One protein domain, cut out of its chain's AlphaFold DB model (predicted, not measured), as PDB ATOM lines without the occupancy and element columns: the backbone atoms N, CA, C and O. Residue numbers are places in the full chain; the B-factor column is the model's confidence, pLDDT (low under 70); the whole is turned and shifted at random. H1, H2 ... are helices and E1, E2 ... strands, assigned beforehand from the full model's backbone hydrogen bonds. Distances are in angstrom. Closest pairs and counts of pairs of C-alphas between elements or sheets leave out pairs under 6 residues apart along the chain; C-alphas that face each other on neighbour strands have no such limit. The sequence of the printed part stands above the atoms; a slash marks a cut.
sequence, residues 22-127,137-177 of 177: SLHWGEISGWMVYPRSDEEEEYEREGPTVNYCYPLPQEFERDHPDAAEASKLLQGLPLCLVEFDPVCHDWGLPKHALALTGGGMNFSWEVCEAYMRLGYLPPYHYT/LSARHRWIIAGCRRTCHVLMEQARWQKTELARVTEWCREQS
ATOM      1  N   SER A  22      16.443 153.789 251.488       88.00
ATOM      2  CA  SER A  22      15.762 153.256 250.306       88.00
ATOM      3  C   SER A  22      14.538 152.456 250.741       88.00
ATOM      4  O   SER A  22      14.667 151.547 251.555       88.00
ATOM      5  N   LEU A  23      13.374 152.764 250.177       83.94
ATOM      6  CA  LEU A  23      12.077 152.203 250.538       83.94
ATOM      7  C   LEU A  23      11.256 151.883 249.294       83.94
ATOM      8  O   LEU A  23      11.127 152.720 248.408       83.94
ATOM      9  N   HIS A  24      10.623 150.715 249.253       82.25
ATOM     10  CA  HIS A  24       9.584 150.430 248.267       82.25
ATOM     11  C   HIS A  24       8.226 150.800 248.856       82.25
ATOM     12  O   HIS A  24       7.618 150.011 249.568       82.25
ATOM     13  N   TRP A  25       7.737 152.009 248.571       79.75
ATOM     14  CA  TRP A  25       6.504 152.527 249.187       79.75
ATOM     15  C   TRP A  25       5.273 151.646 248.970       79.75
ATOM     16  O   TRP A  25       4.398 151.617 249.828       79.75
ATOM     17  N   GLY A  26       5.222 150.897 247.862       73.88
ATOM     18  CA  GLY A  26       4.150 149.933 247.591       73.88
ATOM     19  C   GLY A  26       4.143 148.709 248.515       73.88
ATOM     20  O   GLY A  26       3.137 148.013 248.584       73.88
ATOM     21  N   GLU A  27       5.240 148.449 249.228       78.69
ATOM     22  CA  GLU A  27       5.378 147.338 250.180       78.69
ATOM     23  C   GLU A  27       5.188 147.790 251.635       78.69
ATOM     24  O   GLU A  27       5.012 146.960 252.523       78.69
ATOM     25  N   ILE A  28       5.200 149.104 251.888       78.31
ATOM     26  CA  ILE A  28       5.047 149.670 253.227       78.31
ATOM     27  C   ILE A  28       3.572 149.989 253.451       78.31
ATOM     28  O   ILE A  28       3.038 150.958 252.910       78.31
ATOM     29  N   SER A  29       2.914 149.180 254.276       71.69
ATOM     30  CA  SER A  29       1.610 149.519 254.844       71.69
ATOM     31  C   SER A  29       1.773 150.469 256.036       71.69
ATOM     32  O   SER A  29       2.785 150.437 256.728       71.69
ATOM     33  N   GLY A  30       0.768 151.314 256.289       70.50
ATOM     34  CA  GLY A  30       0.718 152.127 257.509       70.50
ATOM     35  C   GLY A  30       1.642 153.347 257.498       70.50
ATOM     36  O   GLY A  30       2.424 153.541 258.414       70.50
ATOM     37  N   TRP A  31       1.562 154.204 256.484       79.38
ATOM     38  CA  TRP A  31       2.169 155.536 256.552       79.38
ATOM     39  C   TRP A  31       1.131 156.614 256.271       79.38
ATOM     40  O   TRP A  31       0.127 156.383 255.592       79.38
ATOM     41  N   MET A  32       1.379 157.809 256.798       79.19
ATOM     42  CA  MET A  32       0.562 158.992 256.570       79.19
ATOM     43  C   MET A  32       1.409 160.090 255.929       79.19
ATOM     44  O   MET A  32       2.496 160.413 256.401       79.19
ATOM     45  N   VAL A  33       0.907 160.675 254.840       80.12
ATOM     46  CA  VAL A  33       1.470 161.897 254.245       80.12
ATOM     47  C   VAL A  33       0.718 163.100 254.783       80.12
ATOM     48  O   VAL A  33      -0.514 163.154 254.712       80.12
ATOM     49  N   TYR A  34       1.474 164.083 255.263       78.62
ATOM     50  CA  TYR A  34       0.926 165.360 255.693       78.62
ATOM     51  C   TYR A  34       0.803 166.323 254.510       78.62
ATOM     52  O   TYR A  34       1.732 166.433 253.701       78.62
ATOM     53  N   PRO A  35      -0.343 167.017 254.376       62.97
ATOM     54  CA  PRO A  35      -0.661 167.764 253.174       62.97
ATOM     55  C   PRO A  35       0.320 168.911 252.959       62.97
ATOM     56  O   PRO A  35       0.651 169.671 253.874       62.97
ATOM     57  N   ARG A  36       0.728 169.068 251.702       59.53
ATOM     58  CA  ARG A  36       1.333 170.287 251.178       59.53
ATOM     59  C   ARG A  36       0.177 171.257 250.905       59.53
ATOM     60  O   ARG A  36      -0.348 171.276 249.807       59.53
ATOM     61  N   SER A  37      -0.265 171.977 251.937       52.69
ATOM     62  CA  SER A  37      -1.139 173.178 251.877       52.69
ATOM     63  C   SER A  37      -1.052 173.928 250.529       52.69
ATOM     64  O   SER A  37       0.070 174.126 250.053       52.69
ATOM     65  N   ASP A  38      -2.107 174.426 249.888       49.50
ATOM     66  CA  ASP A  38      -3.509 174.636 250.256       49.50
ATOM     67  C   ASP A  38      -4.347 174.418 248.984       49.50
ATOM     68  O   ASP A  38      -4.126 175.134 248.016       49.50
ATOM     69  N   GLU A  39      -5.245 173.434 248.976       47.78
ATOM     70  CA  GLU A  39      -6.520 173.402 248.236       47.78
ATOM     71  C   GLU A  39      -7.147 172.027 248.503       47.78
ATOM     72  O   GLU A  39      -6.548 170.986 248.236       47.78
ATOM     73  N   GLU A  40      -8.324 172.034 249.131       46.41
ATOM     74  CA  GLU A  40      -9.168 170.870 249.428       46.41
ATOM     75  C   GLU A  40      -9.782 170.290 248.143       46.41
ATOM     76  O   GLU A  40     -10.988 170.079 248.059       46.41
ATOM     77  N   GLU A  41      -8.974 170.049 247.116       48.00
ATOM     78  CA  GLU A  41      -9.396 169.167 246.041       48.00
ATOM     79  C   GLU A  41      -8.979 167.752 246.425       48.00
ATOM     80  O   GLU A  41      -7.819 167.475 246.737       48.00
ATOM     81  N   GLU A  42      -9.982 166.881 246.466       43.19
ATOM     82  CA  GLU A  42      -9.955 165.446 246.738       43.19
ATOM     83  C   GLU A  42      -9.167 164.695 245.646       43.19
ATOM     84  O   GLU A  42      -9.631 163.726 245.054       43.19
ATOM     85  N   TYR A  43      -7.963 165.168 245.328       43.12
ATOM     86  CA  TYR A  43      -7.000 164.414 244.560       43.12
ATOM     87  C   TYR A  43      -6.597 163.218 245.410       43.12
ATOM     88  O   TYR A  43      -6.181 163.367 246.565       43.12
ATOM     89  N   GLU A  44      -6.749 162.025 244.830       51.84
ATOM     90  CA  GLU A  44      -6.066 160.811 245.261       51.84
ATOM     91  C   GLU A  44      -4.671 161.222 245.724       51.84
ATOM     92  O   GLU A  44      -3.891 161.722 244.916       51.84
ATOM     93  N   ARG A  45      -4.406 161.158 247.038       53.34
ATOM     94  CA  ARG A  45      -3.172 161.699 247.617       53.34
ATOM     95  C   ARG A  45      -1.999 161.077 246.869       53.34
ATOM     96  O   ARG A  45      -1.674 159.916 247.119       53.34
ATOM     97  N   GLU A  46      -1.383 161.834 245.962       60.97
ATOM     98  CA  GLU A  46      -0.169 161.416 245.275       60.97
ATOM     99  C   GLU A  46       0.903 161.322 246.358       60.97
ATOM    100  O   GLU A  46       1.447 162.317 246.842       60.97
ATOM    101  N   GLY A  47       1.094 160.102 246.851       65.88
ATOM    102  CA  GLY A  47       2.077 159.791 247.866       65.88
ATOM    103  C   GLY A  47       3.499 160.043 247.365       65.88
ATOM    104  O   GLY A  47       3.723 160.557 246.265       65.88
ATOM    105  N   PRO A  48       4.501 159.651 248.157       75.81
ATOM    106  CA  PRO A  48       5.886 159.701 247.726       75.81
ATOM    107  C   PRO A  48       6.065 159.015 246.370       75.81
ATOM    108  O   PRO A  48       5.686 157.860 246.185       75.81
ATOM    109  N   THR A  49       6.658 159.719 245.409       71.56
ATOM    110  CA  THR A  49       6.824 159.206 244.037       71.56
ATOM    111  C   THR A  49       8.121 158.410 243.873       71.56
ATOM    112  O   THR A  49       8.349 157.762 242.855       71.56
ATOM    113  N   VAL A  50       9.020 158.495 244.856       74.38
ATOM    114  CA  VAL A  50      10.408 158.039 244.744       74.38
ATOM    115  C   VAL A  50      10.780 157.227 245.961       74.38
ATOM    116  O   VAL A  50      10.492 157.649 247.071       74.38
ATOM    117  N   ASN A  51      11.489 156.123 245.743       83.19
ATOM    118  CA  ASN A  51      11.825 155.086 246.721       83.19
ATOM    119  C   ASN A  51      12.845 155.501 247.800       83.19
ATOM    120  O   ASN A  51      13.664 154.689 248.211       83.19
ATOM    121  N   TYR A  52      12.859 156.759 248.235       88.44
ATOM    122  CA  TYR A  52      13.743 157.225 249.298       88.44
ATOM    123  C   TYR A  52      12.980 158.081 250.300       88.44
ATOM    124  O   TYR A  52      12.221 158.972 249.908       88.44
ATOM    125  N   CYS A  53      13.246 157.858 251.584       91.75
ATOM    126  CA  CYS A  53      12.922 158.813 252.634       91.75
ATOM    127  C   CYS A  53      14.197 159.366 253.277       91.75
ATOM    128  O   CYS A  53      15.269 158.761 253.221       91.75
ATOM    129  N   TYR A  54      14.074 160.542 253.877       93.69
ATOM    130  CA  TYR A  54      15.155 161.264 254.532       93.69
ATOM    131  C   TYR A  54      14.777 161.399 256.008       93.69
ATOM    132  O   TYR A  54      13.906 162.213 256.330       93.69
ATOM    133  N   PRO A  55      15.353 160.576 256.900       93.94
ATOM    134  CA  PRO A  55      14.952 160.517 258.300       93.94
ATOM    135  C   PRO A  55      15.025 161.873 258.996       93.94
ATOM    136  O   PRO A  55      15.949 162.658 258.768       93.94
ATOM    137  N   LEU A  56      14.058 162.130 259.868       93.50
ATOM    138  CA  LEU A  56      14.107 163.219 260.835       93.50
ATOM    139  C   LEU A  56      14.511 162.649 262.210       93.50
ATOM    140  O   LEU A  56      14.307 161.457 262.458       93.50
ATOM    141  N   PRO A  57      15.129 163.456 263.091       90.69
ATOM    142  CA  PRO A  57      15.544 162.994 264.414       90.69
ATOM    143  C   PRO A  57      14.343 162.599 265.272       90.69
ATOM    144  O   PRO A  57      13.214 163.026 265.022       90.69
ATOM    145  N   GLN A  58      14.585 161.781 266.297       85.00
ATOM    146  CA  GLN A  58      13.523 161.313 267.197       85.00
ATOM    147  C   GLN A  58      12.857 162.486 267.924       85.00
ATOM    148  O   GLN A  58      11.653 162.484 268.166       85.00
ATOM    149  N   GLU A  59      13.634 163.527 268.198       83.19
ATOM    150  CA  GLU A  59      13.230 164.769 268.837       83.19
ATOM    151  C   GLU A  59      12.368 165.667 267.938       83.19
ATOM    152  O   GLU A  59      11.901 166.709 268.399       83.19
ATOM    153  N   PHE A  60      12.111 165.275 266.683       86.25
ATOM    154  CA  PHE A  60      11.344 166.080 265.737       86.25
ATOM    155  C   PHE A  60       9.994 166.538 266.292       86.25
ATOM    156  O   PHE A  60       9.653 167.705 266.134       86.25
ATOM    157  N   GLU A  61       9.270 165.674 267.005       79.44
ATOM    158  CA  GLU A  61       7.968 166.018 267.600       79.44
ATOM    159  C   GLU A  61       8.063 167.050 268.723       79.44
ATOM    160  O   GLU A  61       7.144 167.837 268.931       79.44
ATOM    161  N   ARG A  62       9.178 167.066 269.460       73.88
ATOM    162  CA  ARG A  62       9.408 168.078 270.496       73.88
ATOM    163  C   ARG A  62       9.553 169.454 269.856       73.88
ATOM    164  O   ARG A  62       9.023 170.434 270.372       73.88
ATOM    165  N   ASP A  63      10.280 169.510 268.745       73.06
ATOM    166  CA  ASP A  63      10.606 170.762 268.069       73.06
ATOM    167  C   ASP A  63       9.481 171.200 267.104       73.06
ATOM    168  O   ASP A  63       9.341 172.391 266.817       73.06
ATOM    169  N   HIS A  64       8.651 170.250 266.655       82.19
ATOM    170  CA  HIS A  64       7.477 170.425 265.796       82.19
ATOM    171  C   HIS A  64       6.300 169.575 266.304       82.19
ATOM    172  O   HIS A  64       6.017 168.515 265.748       82.19
ATOM    173  N   PRO A  65       5.577 170.038 267.339       74.50
ATOM    174  CA  PRO A  65       4.472 169.280 267.932       74.50
ATOM    175  C   PRO A  65       3.245 169.163 267.017       74.50
ATOM    176  O   PRO A  65       2.366 168.347 267.271       74.50
ATOM    177  N   ASP A  66       3.175 169.984 265.965       83.69
ATOM    178  CA  ASP A  66       2.142 169.926 264.936       83.69
ATOM    179  C   ASP A  66       2.786 169.641 263.567       83.69
ATOM    180  O   ASP A  66       3.421 170.505 262.950       83.69
ATOM    181  N   ALA A  67       2.595 168.413 263.077       82.12
ATOM    182  CA  ALA A  67       3.081 167.966 261.775       82.12
ATOM    183  C   ALA A  67       2.509 168.795 260.608       82.12
ATOM    184  O   ALA A  67       3.194 169.013 259.602       82.12
ATOM    185  N   ALA A  68       1.289 169.331 260.737       82.56
ATOM    186  CA  ALA A  68       0.706 170.209 259.728       82.56
ATOM    187  C   ALA A  68       1.421 171.570 259.689       82.56
ATOM    188  O   ALA A  68       1.638 172.125 258.608       82.56
ATOM    189  N   GLU A  69       1.846 172.107 260.838       85.94
ATOM    190  CA  GLU A  69       2.698 173.301 260.871       85.94
ATOM    191  C   GLU A  69       4.073 173.052 260.251       85.94
ATOM    192  O   GLU A  69       4.551 173.891 259.479       85.94
ATOM    193  N   ALA A  70       4.695 171.908 260.541       88.56
ATOM    194  CA  ALA A  70       5.968 171.538 259.932       88.56
ATOM    195  C   ALA A  70       5.849 171.395 258.409       88.56
ATOM    196  O   ALA A  70       6.690 171.911 257.671       88.56
ATOM    197  N   SER A  71       4.764 170.784 257.922       87.50
ATOM    198  CA  SER A  71       4.495 170.657 256.486       87.50
ATOM    199  C   SER A  71       4.391 172.021 255.790       87.50
ATOM    200  O   SER A  71       4.948 172.221 254.706       87.50
ATOM    201  N   LYS A  72       3.790 173.029 256.441       88.62
ATOM    202  CA  LYS A  72       3.730 174.402 255.899       88.62
ATOM    203  C   LYS A  72       5.119 175.015 255.676       88.62
ATOM    204  O   LYS A  72       5.292 175.819 254.761       88.62
ATOM    205  N   LEU A  73       6.132 174.633 256.459       90.69
ATOM    206  CA  LEU A  73       7.513 175.100 256.256       90.69
ATOM    207  C   LEU A  73       8.126 174.538 254.963       90.69
ATOM    208  O   LEU A  73       9.003 175.167 254.364       90.69
ATOM    209  N   LEU A  74       7.635 173.395 254.489       91.25
ATOM    210  CA  LEU A  74       8.097 172.719 253.276       91.25
ATOM    211  C   LEU A  74       7.405 173.225 252.001       91.25
ATOM    212  O   LEU A  74       7.781 172.822 250.900       91.25
ATOM    213  N   GLN A  75       6.449 174.157 252.114       89.19
ATOM    214  CA  GLN A  75       5.768 174.751 250.962       89.19
ATOM    215  C   GLN A  75       6.761 175.233 249.887       89.19
ATOM    216  O   GLN A  75       7.742 175.944 250.154       89.19
ATOM    217  N   GLY A  76       6.477 174.853 248.641       88.81
ATOM    218  CA  GLY A  76       7.295 175.190 247.472       88.81
ATOM    219  C   GLY A  76       8.521 174.296 247.249       88.81
ATOM    220  O   GLY A  76       9.247 174.539 246.288       88.81
ATOM    221  N   LEU A  77       8.752 173.279 248.085       92.12
ATOM    222  CA  LEU A  77       9.764 172.244 247.858       92.12
ATOM    223  C   LEU A  77       9.111 170.963 247.308       92.12
ATOM    224  O   LEU A  77       7.966 170.683 247.652       92.12
ATOM    225  N   PRO A  78       9.804 170.160 246.482       91.69
ATOM    226  CA  PRO A  78       9.333 168.862 245.986       91.69
ATOM    227  C   PRO A  78       9.431 167.761 247.060       91.69
ATOM    228  O   PRO A  78       9.838 166.638 246.774       91.69
ATOM    229  N   LEU A  79       9.122 168.099 248.312       91.19
ATOM    230  CA  LEU A  79       9.236 167.236 249.482       91.19
ATOM    231  C   LEU A  79       7.956 167.343 250.313       91.19
ATOM    232  O   LEU A  79       7.387 168.429 250.440       91.19
ATOM    233  N   CYS A  80       7.539 166.232 250.909       91.06
ATOM    234  CA  CYS A  80       6.486 166.173 251.917       91.06
ATOM    235  C   CYS A  80       7.017 165.554 253.211       91.06
ATOM    236  O   CYS A  80       8.056 164.889 253.221       91.06
ATOM    237  N   LEU A  81       6.294 165.793 254.302       92.31
ATOM    238  CA  LEU A  81       6.504 165.114 255.572       92.31
ATOM    239  C   LEU A  81       5.696 163.811 255.575       92.31
ATOM    240  O   LEU A  81       4.497 163.823 255.280       92.31
ATOM    241  N   VAL A  82       6.358 162.712 255.925       91.25
ATOM    242  CA  VAL A  82       5.734 161.406 256.142       91.25
ATOM    243  C   VAL A  82       5.881 160.991 257.598       91.25
ATOM    244  O   VAL A  82       6.921 161.233 258.215       91.25
ATOM    245  N   GLU A  83       4.847 160.344 258.119       91.00
ATOM    246  CA  GLU A  83       4.885 159.618 259.385       91.00
ATOM    247  C   GLU A  83       4.642 158.136 259.128       91.00
ATOM    248  O   GLU A  83       3.765 157.763 258.344       91.00
ATOM    249  N   PHE A  84       5.441 157.302 259.781       89.00
ATOM    250  CA  PHE A  84       5.315 155.853 259.731       89.00
ATOM    251  C   PHE A  84       4.551 155.347 260.958       89.00
ATOM    252  O   PHE A  84       4.731 155.852 262.067       89.00
ATOM    253  N   ASP A  85       3.699 154.342 260.761       87.94
ATOM    254  CA  ASP A  85       3.001 153.646 261.841       87.94
ATOM    255  C   ASP A  85       4.021 153.003 262.800       87.94
ATOM    256  O   ASP A  85       5.073 152.532 262.353       87.94
ATOM    257  N   PRO A  86       3.729 152.935 264.112       88.62
ATOM    258  CA  PRO A  86       4.580 152.258 265.084       88.62
ATOM    259  C   PRO A  86       5.091 150.871 264.671       88.62
ATOM    260  O   PRO A  86       6.224 150.534 265.012       88.62
ATOM    261  N   VAL A  87       4.319 150.079 263.913       86.69
ATOM    262  CA  VAL A  87       4.759 148.756 263.426       86.69
ATOM    263  C   VAL A  87       5.980 148.838 262.500       86.69
ATOM    264  O   VAL A  87       6.811 147.934 262.473       86.69
ATOM    265  N   CYS A  88       6.134 149.939 261.765       85.31
ATOM    266  CA  CYS A  88       7.274 150.171 260.885       85.31
ATOM    267  C   CYS A  88       8.569 150.453 261.662       85.31
ATOM    268  O   CYS A  88       9.662 150.273 261.119       85.31
ATOM    269  N   HIS A  89       8.480 150.874 262.929       85.62
ATOM    270  CA  HIS A  89       9.660 151.136 263.757       85.62
ATOM    271  C   HIS A  89      10.413 149.850 264.103       85.62
ATOM    272  O   HIS A  89      11.641 149.872 264.200       85.62
ATOM    273  N   ASP A  90       9.707 148.720 264.206       85.94
ATOM    274  CA  ASP A  90      10.321 147.402 264.405       85.94
ATOM    275  C   ASP A  90      11.207 146.999 263.213       85.94
ATOM    276  O   ASP A  90      12.118 146.182 263.345       85.94
ATOM    277  N   TRP A  91      10.981 147.607 262.044       83.38
ATOM    278  CA  TRP A  91      11.805 147.438 260.844       83.38
ATOM    279  C   TRP A  91      12.928 148.478 260.743       83.38
ATOM    280  O   TRP A  91      13.625 148.549 259.731       83.38
ATOM    281  N   GLY A  92      13.118 149.288 261.787       86.44
ATOM    282  CA  GLY A  92      14.140 150.329 261.849       86.44
ATOM    283  C   GLY A  92      13.784 151.610 261.093       86.44
ATOM    284  O   GLY A  92      14.677 152.422 260.847       86.44
ATOM    285  N   LEU A  93      12.515 151.812 260.711       88.31
ATOM    286  CA  LEU A  93      12.080 153.063 260.088       88.31
ATOM    287  C   LEU A  93      11.906 154.169 261.139       88.31
ATOM    288  O   LEU A  93      11.470 153.895 262.260       88.31
ATOM    289  N   PRO A  94      12.259 155.426 260.809       90.62
ATOM    290  CA  PRO A  94      12.046 156.542 261.715       90.62
ATOM    291  C   PRO A  94      10.549 156.829 261.834       90.62
ATOM    292  O   PRO A  94       9.797 156.583 260.898       90.62
ATOM    293  N   LYS A  95      10.132 157.451 262.938       91.75
ATOM    294  CA  LYS A  95       8.750 157.925 263.082       91.75
ATOM    295  C   LYS A  95       8.383 158.950 262.016       91.75
ATOM    296  O   LYS A  95       7.324 158.861 261.410       91.75
ATOM    297  N   HIS A  96       9.291 159.888 261.760       92.81
ATOM    298  CA  HIS A  96       9.112 160.943 260.774       92.81
ATOM    299  C   HIS A  96      10.252 160.951 259.766       92.81
ATOM    300  O   HIS A  96      11.423 160.764 260.109       92.81
ATOM    301  N   ALA A  97       9.917 161.236 258.516       94.31
ATOM    302  CA  ALA A  97      10.897 161.475 257.472       94.31
ATOM    303  C   ALA A  97      10.378 162.504 256.470       94.31
ATOM    304  O   ALA A  97       9.186 162.799 256.401       94.31
ATOM    305  N   LEU A  98      11.279 163.035 255.655       94.00
ATOM    306  CA  LEU A  98      10.899 163.691 254.413       94.00
ATOM    307  C   LEU A  98      10.815 162.647 253.304       94.00
ATOM    308  O   LEU A  98      11.583 161.685 253.297       94.00
ATOM    309  N   ALA A  99       9.936 162.853 252.336       92.44
ATOM    310  CA  ALA A  99       9.884 162.049 251.125       92.44
ATOM    311  C   ALA A  99       9.699 162.950 249.903       92.44
ATOM    312  O   ALA A  99       9.101 164.023 249.992       92.44
ATOM    313  N   LEU A 100      10.253 162.545 248.762       91.00
ATOM    314  CA  LEU A 100      10.144 163.315 247.525       91.00
ATOM    315  C   LEU A 100       8.755 163.122 246.896       91.00
ATOM    316  O   LEU A 100       8.294 161.995 246.720       91.00
ATOM    317  N   THR A 101       8.129 164.227 246.492       87.88
ATOM    318  CA  THR A 101       6.820 164.241 245.806       87.88
ATOM    319  C   THR A 101       6.957 164.390 244.289       87.88
ATOM    320  O   THR A 101       6.022 164.802 243.613       87.88
ATOM    321  N   GLY A 102       8.159 164.205 243.749       81.06
ATOM    322  CA  GLY A 102       8.430 164.359 242.327       81.06
ATOM    323  C   GLY A 102       9.664 163.571 241.915       81.06
ATOM    324  O   GLY A 102      10.596 163.398 242.699       81.06
ATOM    325  N   GLY A 103       9.661 163.080 240.678       80.88
ATOM    326  CA  GLY A 103      10.805 162.402 240.069       80.88
ATOM    327  C   GLY A 103      11.701 163.355 239.270       80.88
ATOM    328  O   GLY A 103      11.319 164.484 238.964       80.88
ATOM    329  N   GLY A 104      12.893 162.886 238.892       81.69
ATOM    330  CA  GLY A 104      13.766 163.585 237.944       81.69
ATOM    331  C   GLY A 104      15.189 163.822 238.447       81.69
ATOM    332  O   GLY A 104      15.918 162.875 238.727       81.69
ATOM    333  N   MET A 105      15.604 165.092 238.444       82.06
ATOM    334  CA  MET A 105      16.988 165.541 238.649       82.06
ATOM    335  C   MET A 105      17.487 165.400 240.100       82.06
ATOM    336  O   MET A 105      16.784 164.940 240.992       82.06
ATOM    337  N   ASN A 106      18.726 165.831 240.347       89.25
ATOM    338  CA  ASN A 106      19.309 165.888 241.684       89.25
ATOM    339  C   ASN A 106      18.633 166.980 242.551       89.25
ATOM    340  O   ASN A 106      18.823 168.166 242.286       89.25
ATOM    341  N   PHE A 107      17.921 166.569 243.609       92.50
ATOM    342  CA  PHE A 107      17.207 167.436 244.565       92.50
ATOM    343  C   PHE A 107      18.018 167.814 245.824       92.50
ATOM    344  O   PHE A 107      17.449 168.157 246.860       92.50
ATOM    345  N   SER A 108      19.356 167.740 245.783       94.81
ATOM    346  CA  SER A 108      20.204 168.020 246.962       94.81
ATOM    347  C   SER A 108      19.960 169.409 247.560       94.81
ATOM    348  O   SER A 108      20.001 169.568 248.778       94.81
ATOM    349  N   TRP A 109      19.680 170.415 246.721       95.38
ATOM    350  CA  TRP A 109      19.383 171.776 247.175       95.38
ATOM    351  C   TRP A 109      18.101 171.826 248.004       95.38
ATOM    352  O   TRP A 109      18.087 172.407 249.090       95.38
ATOM    353  N   GLU A 110      17.044 171.193 247.507       95.00
ATOM    354  CA  GLU A 110      15.727 171.151 248.129       95.00
ATOM    355  C   GLU A 110      15.739 170.327 249.415       95.00
ATOM    356  O   GLU A 110      15.142 170.747 250.404       95.00
ATOM    357  N   VAL A 111      16.460 169.202 249.429       95.50
ATOM    358  CA  VAL A 111      16.648 168.379 250.632       95.50
ATOM    359  C   VAL A 111      17.378 169.181 251.706       95.50
ATOM    360  O   VAL A 111      16.872 169.301 252.820       95.50
ATOM    361  N   CYS A 112      18.521 169.798 251.380       96.56
ATOM    362  CA  CYS A 112      19.257 170.628 252.338       96.56
ATOM    363  C   CYS A 112      18.382 171.754 252.895       96.56
ATOM    364  O   CYS A 112      18.367 172.007 254.098       96.56
ATOM    365  N   GLU A 113      17.630 172.421 252.023       96.56
ATOM    366  CA  GLU A 113      16.728 173.483 252.434       96.56
ATOM    367  C   GLU A 113      15.605 172.992 253.343       96.56
ATOM    368  O   GLU A 113      15.308 173.669 254.324       96.56
ATOM    369  N   ALA A 114      14.992 171.846 253.051       95.50
ATOM    370  CA  ALA A 114      13.928 171.286 253.874       95.50
ATOM    371  C   ALA A 114      14.401 171.050 255.313       95.50
ATOM    372  O   ALA A 114      13.762 171.537 256.246       95.50
ATOM    373  N   TYR A 115      15.563 170.414 255.495       96.44
ATOM    374  CA  TYR A 115      16.165 170.239 256.822       96.44
ATOM    375  C   TYR A 115      16.380 171.578 257.531       96.44
ATOM    376  O   TYR A 115      15.977 171.746 258.682       96.44
ATOM    377  N   MET A 116      16.934 172.567 256.829       96.19
ATOM    378  CA  MET A 116      17.185 173.884 257.416       96.19
ATOM    379  C   MET A 116      15.905 174.643 257.768       96.19
ATOM    380  O   MET A 116      15.859 175.314 258.799       96.19
ATOM    381  N   ARG A 117      14.849 174.533 256.954       94.38
ATOM    382  CA  ARG A 117      13.538 175.127 257.256       94.38
ATOM    383  C   ARG A 117      12.885 174.470 258.469       94.38
ATOM    384  O   ARG A 117      12.225 175.164 259.235       94.38
ATOM    385  N   LEU A 118      13.127 173.177 258.675       93.50
ATOM    386  CA  LEU A 118      12.723 172.443 259.874       93.50
ATOM    387  C   LEU A 118      13.648 172.694 261.081       93.50
ATOM    388  O   LEU A 118      13.368 172.224 262.177       93.50
ATOM    389  N   GLY A 119      14.706 173.496 260.936       94.19
ATOM    390  CA  GLY A 119      15.582 173.867 262.047       94.19
ATOM    391  C   GLY A 119      16.751 172.917 262.295       94.19
ATOM    392  O   GLY A 119      17.336 172.953 263.374       94.19
ATOM    393  N   TYR A 120      17.123 172.118 261.301       95.12
ATOM    394  CA  TYR A 120      18.239 171.180 261.362       95.12
ATOM    395  C   TYR A 120      19.341 171.564 260.378       95.12
ATOM    396  O   TYR A 120      19.100 172.205 259.354       95.12
ATOM    397  N   LEU A 121      20.575 171.159 260.656       95.94
ATOM    398  CA  LEU A 121      21.633 171.233 259.657       95.94
ATOM    399  C   LEU A 121      21.364 170.244 258.509       95.94
ATOM    400  O   LEU A 121      20.796 169.172 258.735       95.94
ATOM    401  N   PRO A 122      21.786 170.558 257.273       96.00
ATOM    402  CA  PRO A 122      21.705 169.600 256.179       96.00
ATOM    403  C   PRO A 122      22.485 168.314 256.490       96.00
ATOM    404  O   PRO A 122      23.589 168.412 257.044       96.00
ATOM    405  N   PRO A 123      21.989 167.131 256.083       94.81
ATOM    406  CA  PRO A 123      22.766 165.900 256.140       94.81
ATOM    407  C   PRO A 123      24.008 166.012 255.258       94.81
ATOM    408  O   PRO A 123      23.944 166.507 254.128       94.81
ATOM    409  N   TYR A 124      25.142 165.520 255.751       94.81
ATOM    410  CA  TYR A 124      26.437 165.647 255.084       94.81
ATOM    411  C   TYR A 124      26.446 165.124 253.643       94.81
ATOM    412  O   TYR A 124      27.055 165.735 252.767       94.81
ATOM    413  N   HIS A 125      25.712 164.047 253.373       89.25
ATOM    414  CA  HIS A 125      25.674 163.395 252.061       89.25
ATOM    415  C   HIS A 125      25.090 164.278 250.954       89.25
ATOM    416  O   HIS A 125      25.370 164.048 249.783       89.25
ATOM    417  N   TYR A 126      24.345 165.323 251.322       92.38
ATOM    418  CA  TYR A 126      23.781 166.305 250.395       92.38
ATOM    419  C   TYR A 126      24.568 167.620 250.352       92.38
ATOM    420  O   TYR A 126      24.178 168.555 249.655       92.38
ATOM    421  N   THR A 127      25.695 167.712 251.068       92.25
ATOM    422  CA  THR A 127      26.502 168.941 251.110       92.25
ATOM    423  C   THR A 127      27.345 169.167 249.855       92.25
ATOM    424  O   THR A 127      27.752 170.307 249.608       92.25
ATOM    425  N   LEU A 137      24.125 182.922 242.507       90.31
ATOM    426  CA  LEU A 137      23.850 182.641 243.915       90.31
ATOM    427  C   LEU A 137      22.828 183.652 244.448       90.31
ATOM    428  O   LEU A 137      23.129 184.835 244.618       90.31
ATOM    429  N   SER A 138      21.613 183.183 244.713       92.62
ATOM    430  CA  SER A 138      20.575 183.949 245.401       92.62
ATOM    431  C   SER A 138      20.860 184.002 246.910       92.62
ATOM    432  O   SER A 138      21.751 183.315 247.414       92.62
ATOM    433  N   ALA A 139      20.101 184.810 247.659       93.06
ATOM    434  CA  ALA A 139      20.172 184.791 249.124       93.06
ATOM    435  C   ALA A 139      19.819 183.401 249.690       93.06
ATOM    436  O   ALA A 139      20.520 182.909 250.570       93.06
ATOM    437  N   ARG A 140      18.811 182.741 249.098       92.94
ATOM    438  CA  ARG A 140      18.418 181.354 249.392       92.94
ATOM    439  C   ARG A 140      19.592 180.387 249.206       92.94
ATOM    440  O   ARG A 140      19.940 179.677 250.140       92.94
ATOM    441  N   HIS A 141      20.273 180.426 248.057       94.25
ATOM    442  CA  HIS A 141      21.422 179.543 247.802       94.25
ATOM    443  C   HIS A 141      22.585 179.794 248.768       94.25
ATOM    444  O   HIS A 141      23.213 178.852 249.241       94.25
ATOM    445  N   ARG A 142      22.874 181.061 249.092       94.50
ATOM    446  CA  ARG A 142      23.929 181.398 250.061       94.50
ATOM    447  C   ARG A 142      23.630 180.860 251.456       94.50
ATOM    448  O   ARG A 142      24.550 180.377 252.107       94.50
ATOM    449  N   TRP A 143      22.375 180.937 251.893       95.56
ATOM    450  CA  TRP A 143      21.951 180.389 253.179       95.56
ATOM    451  C   TRP A 143      22.146 178.870 253.226       95.56
ATOM    452  O   TRP A 143      22.803 178.382 254.142       95.56
ATOM    453  N   ILE A 144      21.717 178.152 252.183       96.38
ATOM    454  CA  ILE A 144      21.899 176.694 252.077       96.38
ATOM    455  C   ILE A 144      23.388 176.315 252.091       96.38
ATOM    456  O   ILE A 144      23.804 175.484 252.893       96.38
ATOM    457  N   ILE A 145      24.226 176.983 251.287       96.00
ATOM    458  CA  ILE A 145      25.684 176.752 251.279       96.00
ATOM    459  C   ILE A 145      26.288 176.972 252.671       96.00
ATOM    460  O   ILE A 145      27.175 176.227 253.085       96.00
ATOM    461  N   ALA A 146      25.849 178.006 253.388       96.31
ATOM    462  CA  ALA A 146      26.343 178.284 254.728       96.31
ATOM    463  C   ALA A 146      25.939 177.183 255.727       96.31
ATOM    464  O   ALA A 146      26.772 176.782 256.538       96.31
ATOM    465  N   GLY A 147      24.723 176.639 255.605       96.56
ATOM    466  CA  GLY A 147      24.286 175.439 256.325       96.56
ATOM    467  C   GLY A 147      25.177 174.234 256.035       96.56
ATOM    468  O   GLY A 147      25.749 173.666 256.959       96.56
ATOM    469  N   CYS A 148      25.401 173.912 254.758       97.12
ATOM    470  CA  CYS A 148      26.271 172.802 254.352       97.12
ATOM    471  C   CYS A 148      27.709 172.962 254.870       97.12
ATOM    472  O   CYS A 148      28.312 172.013 255.365       97.12
ATOM    473  N   ARG A 149      28.267 174.178 254.826       96.44
ATOM    474  CA  ARG A 149      29.588 174.455 255.413       96.44
ATOM    475  C   ARG A 149      29.594 174.221 256.919       96.44
ATOM    476  O   ARG A 149      30.565 173.674 257.437       96.44
ATOM    477  N   ARG A 150      28.531 174.620 257.623       96.00
ATOM    478  CA  ARG A 150      28.400 174.371 259.061       96.00
ATOM    479  C   ARG A 150      28.326 172.872 259.361       96.00
ATOM    480  O   ARG A 150      29.031 172.444 260.269       96.00
ATOM    481  N   THR A 151      27.591 172.088 258.570       96.31
ATOM    482  CA  THR A 151      27.596 170.614 258.627       96.31
ATOM    483  C   THR A 151      29.020 170.060 258.530       96.31
ATOM    484  O   THR A 151      29.451 169.316 259.410       96.31
ATOM    485  N   CYS A 152      29.799 170.480 257.524       95.25
ATOM    486  CA  CYS A 152      31.191 170.037 257.376       95.25
ATOM    487  C   CYS A 152      32.062 170.426 258.581       95.25
ATOM    488  O   CYS A 152      32.878 169.626 259.033       95.25
ATOM    489  N   HIS A 153      31.885 171.631 259.129       95.19
ATOM    490  CA  HIS A 153      32.611 172.057 260.328       95.19
ATOM    491  C   HIS A 153      32.305 171.177 261.543       95.19
ATOM    492  O   HIS A 153      33.241 170.745 262.211       95.19
ATOM    493  N   VAL A 154      31.027 170.877 261.794       93.44
ATOM    494  CA  VAL A 154      30.610 169.989 262.893       93.44
ATOM    495  C   VAL A 154      31.258 168.612 262.746       93.44
ATOM    496  O   VAL A 154      31.807 168.085 263.713       93.44
ATOM    497  N   LEU A 155      31.294 168.057 261.533       93.12
ATOM    498  CA  LEU A 155      31.955 166.774 261.282       93.12
ATOM    499  C   LEU A 155      33.457 166.807 261.520       93.12
ATOM    500  O   LEU A 155      34.015 165.883 262.109       93.12
ATOM    501  N   MET A 156      34.127 167.874 261.088       94.06
ATOM    502  CA  MET A 156      35.553 168.042 261.352       94.06
ATOM    503  C   MET A 156      35.842 168.123 262.857       94.06
ATOM    504  O   MET A 156      36.849 167.582 263.311       94.06
ATOM    505  N   GLU A 157      34.982 168.786 263.633       93.75
ATOM    506  CA  GLU A 157      35.092 168.862 265.094       93.75
ATOM    507  C   GLU A 157      34.881 167.489 265.747       93.75
ATOM    508  O   GLU A 157      35.715 167.064 266.550       93.75
ATOM    509  N   GLN A 158      33.843 166.753 265.342       92.00
ATOM    510  CA  GLN A 158      33.571 165.397 265.832       92.00
ATOM    511  C   GLN A 158      34.721 164.430 265.516       92.00
ATOM    512  O   GLN A 158      35.187 163.717 266.404       92.00
ATOM    513  N   ALA A 159      35.245 164.452 264.288       93.00
ATOM    514  CA  ALA A 159      36.368 163.606 263.882       93.00
ATOM    515  C   ALA A 159      37.646 163.908 264.684       93.00
ATOM    516  O   ALA A 159      38.382 162.998 265.070       93.00
ATOM    517  N   ARG A 160      37.917 165.190 264.974       94.62
ATOM    518  CA  ARG A 160      39.041 165.593 265.836       94.62
ATOM    519  C   ARG A 160      38.874 165.056 267.252       94.62
ATOM    520  O   ARG A 160      39.839 164.538 267.808       94.62
ATOM    521  N   TRP A 161      37.671 165.157 267.814       92.50
ATOM    522  CA  TRP A 161      37.380 164.640 269.148       92.50
ATOM    523  C   TRP A 161      37.551 163.118 269.217       92.50
ATOM    524  O   TRP A 161      38.288 162.630 270.070       92.50
ATOM    525  N   GLN A 162      36.980 162.378 268.260       93.00
ATOM    526  CA  GLN A 162      37.113 160.918 268.178       93.00
ATOM    527  C   GLN A 162      38.574 160.468 268.064       93.00
ATOM    528  O   GLN A 162      38.975 159.495 268.697       93.00
ATOM    529  N   LYS A 163      39.394 161.192 267.293       94.94
ATOM    530  CA  LYS A 163      40.830 160.908 267.182       94.94
ATOM    531  C   LYS A 163      41.550 161.057 268.525       94.94
ATOM    532  O   LYS A 163      42.370 160.207 268.868       94.94
ATOM    533  N   THR A 164      41.266 162.128 269.265       95.44
ATOM    534  CA  THR A 164      41.849 162.363 270.596       95.44
ATOM    535  C   THR A 164      41.412 161.283 271.584       95.44
ATOM    536  O   THR A 164      42.240 160.747 272.314       95.44
ATOM    537  N   GLU A 165      40.131 160.920 271.564       94.88
ATOM    538  CA  GLU A 165      39.578 159.889 272.440       94.88
ATOM    539  C   GLU A 165      40.182 158.508 272.157       94.88
ATOM    540  O   GLU A 165      40.594 157.802 273.075       94.88
ATOM    541  N   LEU A 166      40.339 158.148 270.880       95.88
ATOM    542  CA  LEU A 166      40.989 156.902 270.482       95.88
ATOM    543  C   LEU A 166      42.449 156.837 270.955       95.88
ATOM    544  O   LEU A 166      42.903 155.784 271.404       95.88
ATOM    545  N   ALA A 167      43.185 157.952 270.870       96.12
ATOM    546  CA  ALA A 167      44.556 158.025 271.371       96.12
ATOM    547  C   ALA A 167      44.612 157.774 272.885       96.12
ATOM    548  O   ALA A 167      45.418 156.957 273.331       96.12
ATOM    549  N   ARG A 168      43.697 158.391 273.646       96.44
ATOM    550  CA  ARG A 168      43.556 158.196 275.096       96.44
ATOM    551  C   ARG A 168      43.271 156.738 275.459       96.44
ATOM    552  O   ARG A 168      43.936 156.179 276.324       96.44
ATOM    553  N   VAL A 169      42.309 156.107 274.784       96.62
ATOM    554  CA  VAL A 169      41.960 154.695 275.024       96.62
ATOM    555  C   VAL A 169      43.127 153.768 274.677       96.62
ATOM    556  O   VAL A 169      43.410 152.825 275.409       96.62
ATOM    557  N   THR A 170      43.842 154.048 273.585       97.44
ATOM    558  CA  THR A 170      45.009 153.256 273.167       97.44
ATOM    559  C   THR A 170      46.139 153.321 274.195       97.44
ATOM    560  O   THR A 170      46.770 152.303 274.468       97.44
ATOM    561  N   GLU A 171      46.406 154.502 274.757       97.38
ATOM    562  CA  GLU A 171      47.400 154.689 275.817       97.38
ATOM    563  C   GLU A 171      47.011 153.924 277.086       97.38
ATOM    564  O   GLU A 171      47.800 153.114 277.565       97.38
ATOM    565  N   TRP A 172      45.760 154.058 277.534       97.19
ATOM    566  CA  TRP A 172      45.239 153.309 278.679       97.19
ATOM    567  C   TRP A 172      45.377 151.787 278.507       97.19
ATOM    568  O   TRP A 172      45.864 151.107 279.405       97.19
ATOM    569  N   CYS A 173      45.032 151.236 277.337       96.75
ATOM    570  CA  CYS A 173      45.189 149.801 277.066       96.75
ATOM    571  C   CYS A 173      46.652 149.328 277.147       96.75
ATOM    572  O   CYS A 173      46.904 148.193 277.551       96.75
ATOM    573  N   ARG A 174      47.618 150.178 276.763       96.81
ATOM    574  CA  ARG A 174      49.052 149.854 276.856       96.81
ATOM    575  C   ARG A 174      49.541 149.806 278.296       96.81
ATOM    576  O   ARG A 174      50.392 148.987 278.593       96.81
ATOM    577  N   GLU A 175      49.016 150.658 279.172       96.31
ATOM    578  CA  GLU A 175      49.384 150.666 280.594       96.31
ATOM    579  C   GLU A 175      48.862 149.438 281.353       96.31
ATOM    580  O   GLU A 175      49.398 149.087 282.401       96.31
ATOM    581  N   GLN A 176      47.809 148.794 280.840       94.38
ATOM    582  CA  GLN A 176      47.215 147.589 281.430       94.38
ATOM    583  C   GLN A 176      47.814 146.273 280.896       94.38
ATOM    584  O   GLN A 176      47.425 145.208 281.375       94.38
ATOM    585  N   SER A 177      48.701 146.333 279.893       86.31
ATOM    586  CA  SER A 177      49.349 145.170 279.257       86.31
ATOM    587  C   SER A 177      50.769 144.969 279.774       86.31
ATOM    588  O   SER A 177      51.134 143.799 280.024       86.31
TER     589      SER A 177
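Overview. This is residues 22 to 127 and 137 to 177 of the 177 residues of an uncharacterized protein of Actinobacteria bacterium (UniProt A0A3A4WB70). A small, strongly twisted sheet with two helices, H2 and H4, packed over one face makes a compact head, and one long straight helix, H5, meets H4 with its early turns and runs out as an arm. Residues 156 to 177 stick out, as does the loop of residues 39 to 44. The 147 printed residues, mixed in class, have five named helices and four named strands, in the order E1 E2 H1 H2 E3 H3 E4 H4 H5; the sheet, E1 - E3 - E4 - E2, is antiparallel. The whole is loose, with a radius of gyration of the C-alphas of 19.1 A, and spans 70 by 43 by 30 A.

Arrangement. The sheet has edge strands E1, residues 31 to 33, and E2, residues 52 to 55, and inner strands E3, residues 79 to 84, and E4, residues 96 to 100. Within hydrogen-bond range are N 32 and O 83 across E1 and E3, 2.8 A, N 80 and O 99 across E3 and E4, 2.9 A, and N 54 and O 98 across E4 and E2, 2.8 A. H2, residues 67 to 73, lies over E3 at a height of 9.5 A over the sheet; their closest C-alphas, Ser 71 and Leu 81, are 6.0 A apart. H4, residues 108 to 117, is on the same face, over E4, at a height of 9.9 A. H5, residues 139 to 175, touches H4 with residues 144 to 148 alone, about perpendicular at 84 degrees; the closest C-alphas, Glu 113 and Ile 144, are 6.1 A apart. H1, residues 60 to 63, and H3, residues 86 to 89, are not on the sheet. E2, H1 H2 and E3 form a split strand-helix-strand unit, two strands of one sheet joined through helices, with E4 between them in the sheet; its crossover is right-handed. Every O i to N i+4 pair is within hydrogen-bond range in H2, H4 and H5; H1 and H3 are too short for one.

Along the chain. E1 begins at C-alpha 31, (2.169, 155.536, 256.552). E3 is 15.8 A long and H4 14.2 A. H5, 54.8 A long, ends at C-alpha 175, (49.384, 150.666, 280.594).

Size, cuts and confidence. The C-alphas of Glu 41 and Ser 177, the two farthest apart, are 71.6 A apart. Residues 128 to 136 are not printed; C-alphas 127 and 137 are 15.7 A apart across the cut. The link from E1 to E2 is long, and pLDDT is under 70 in residues 35 to 47.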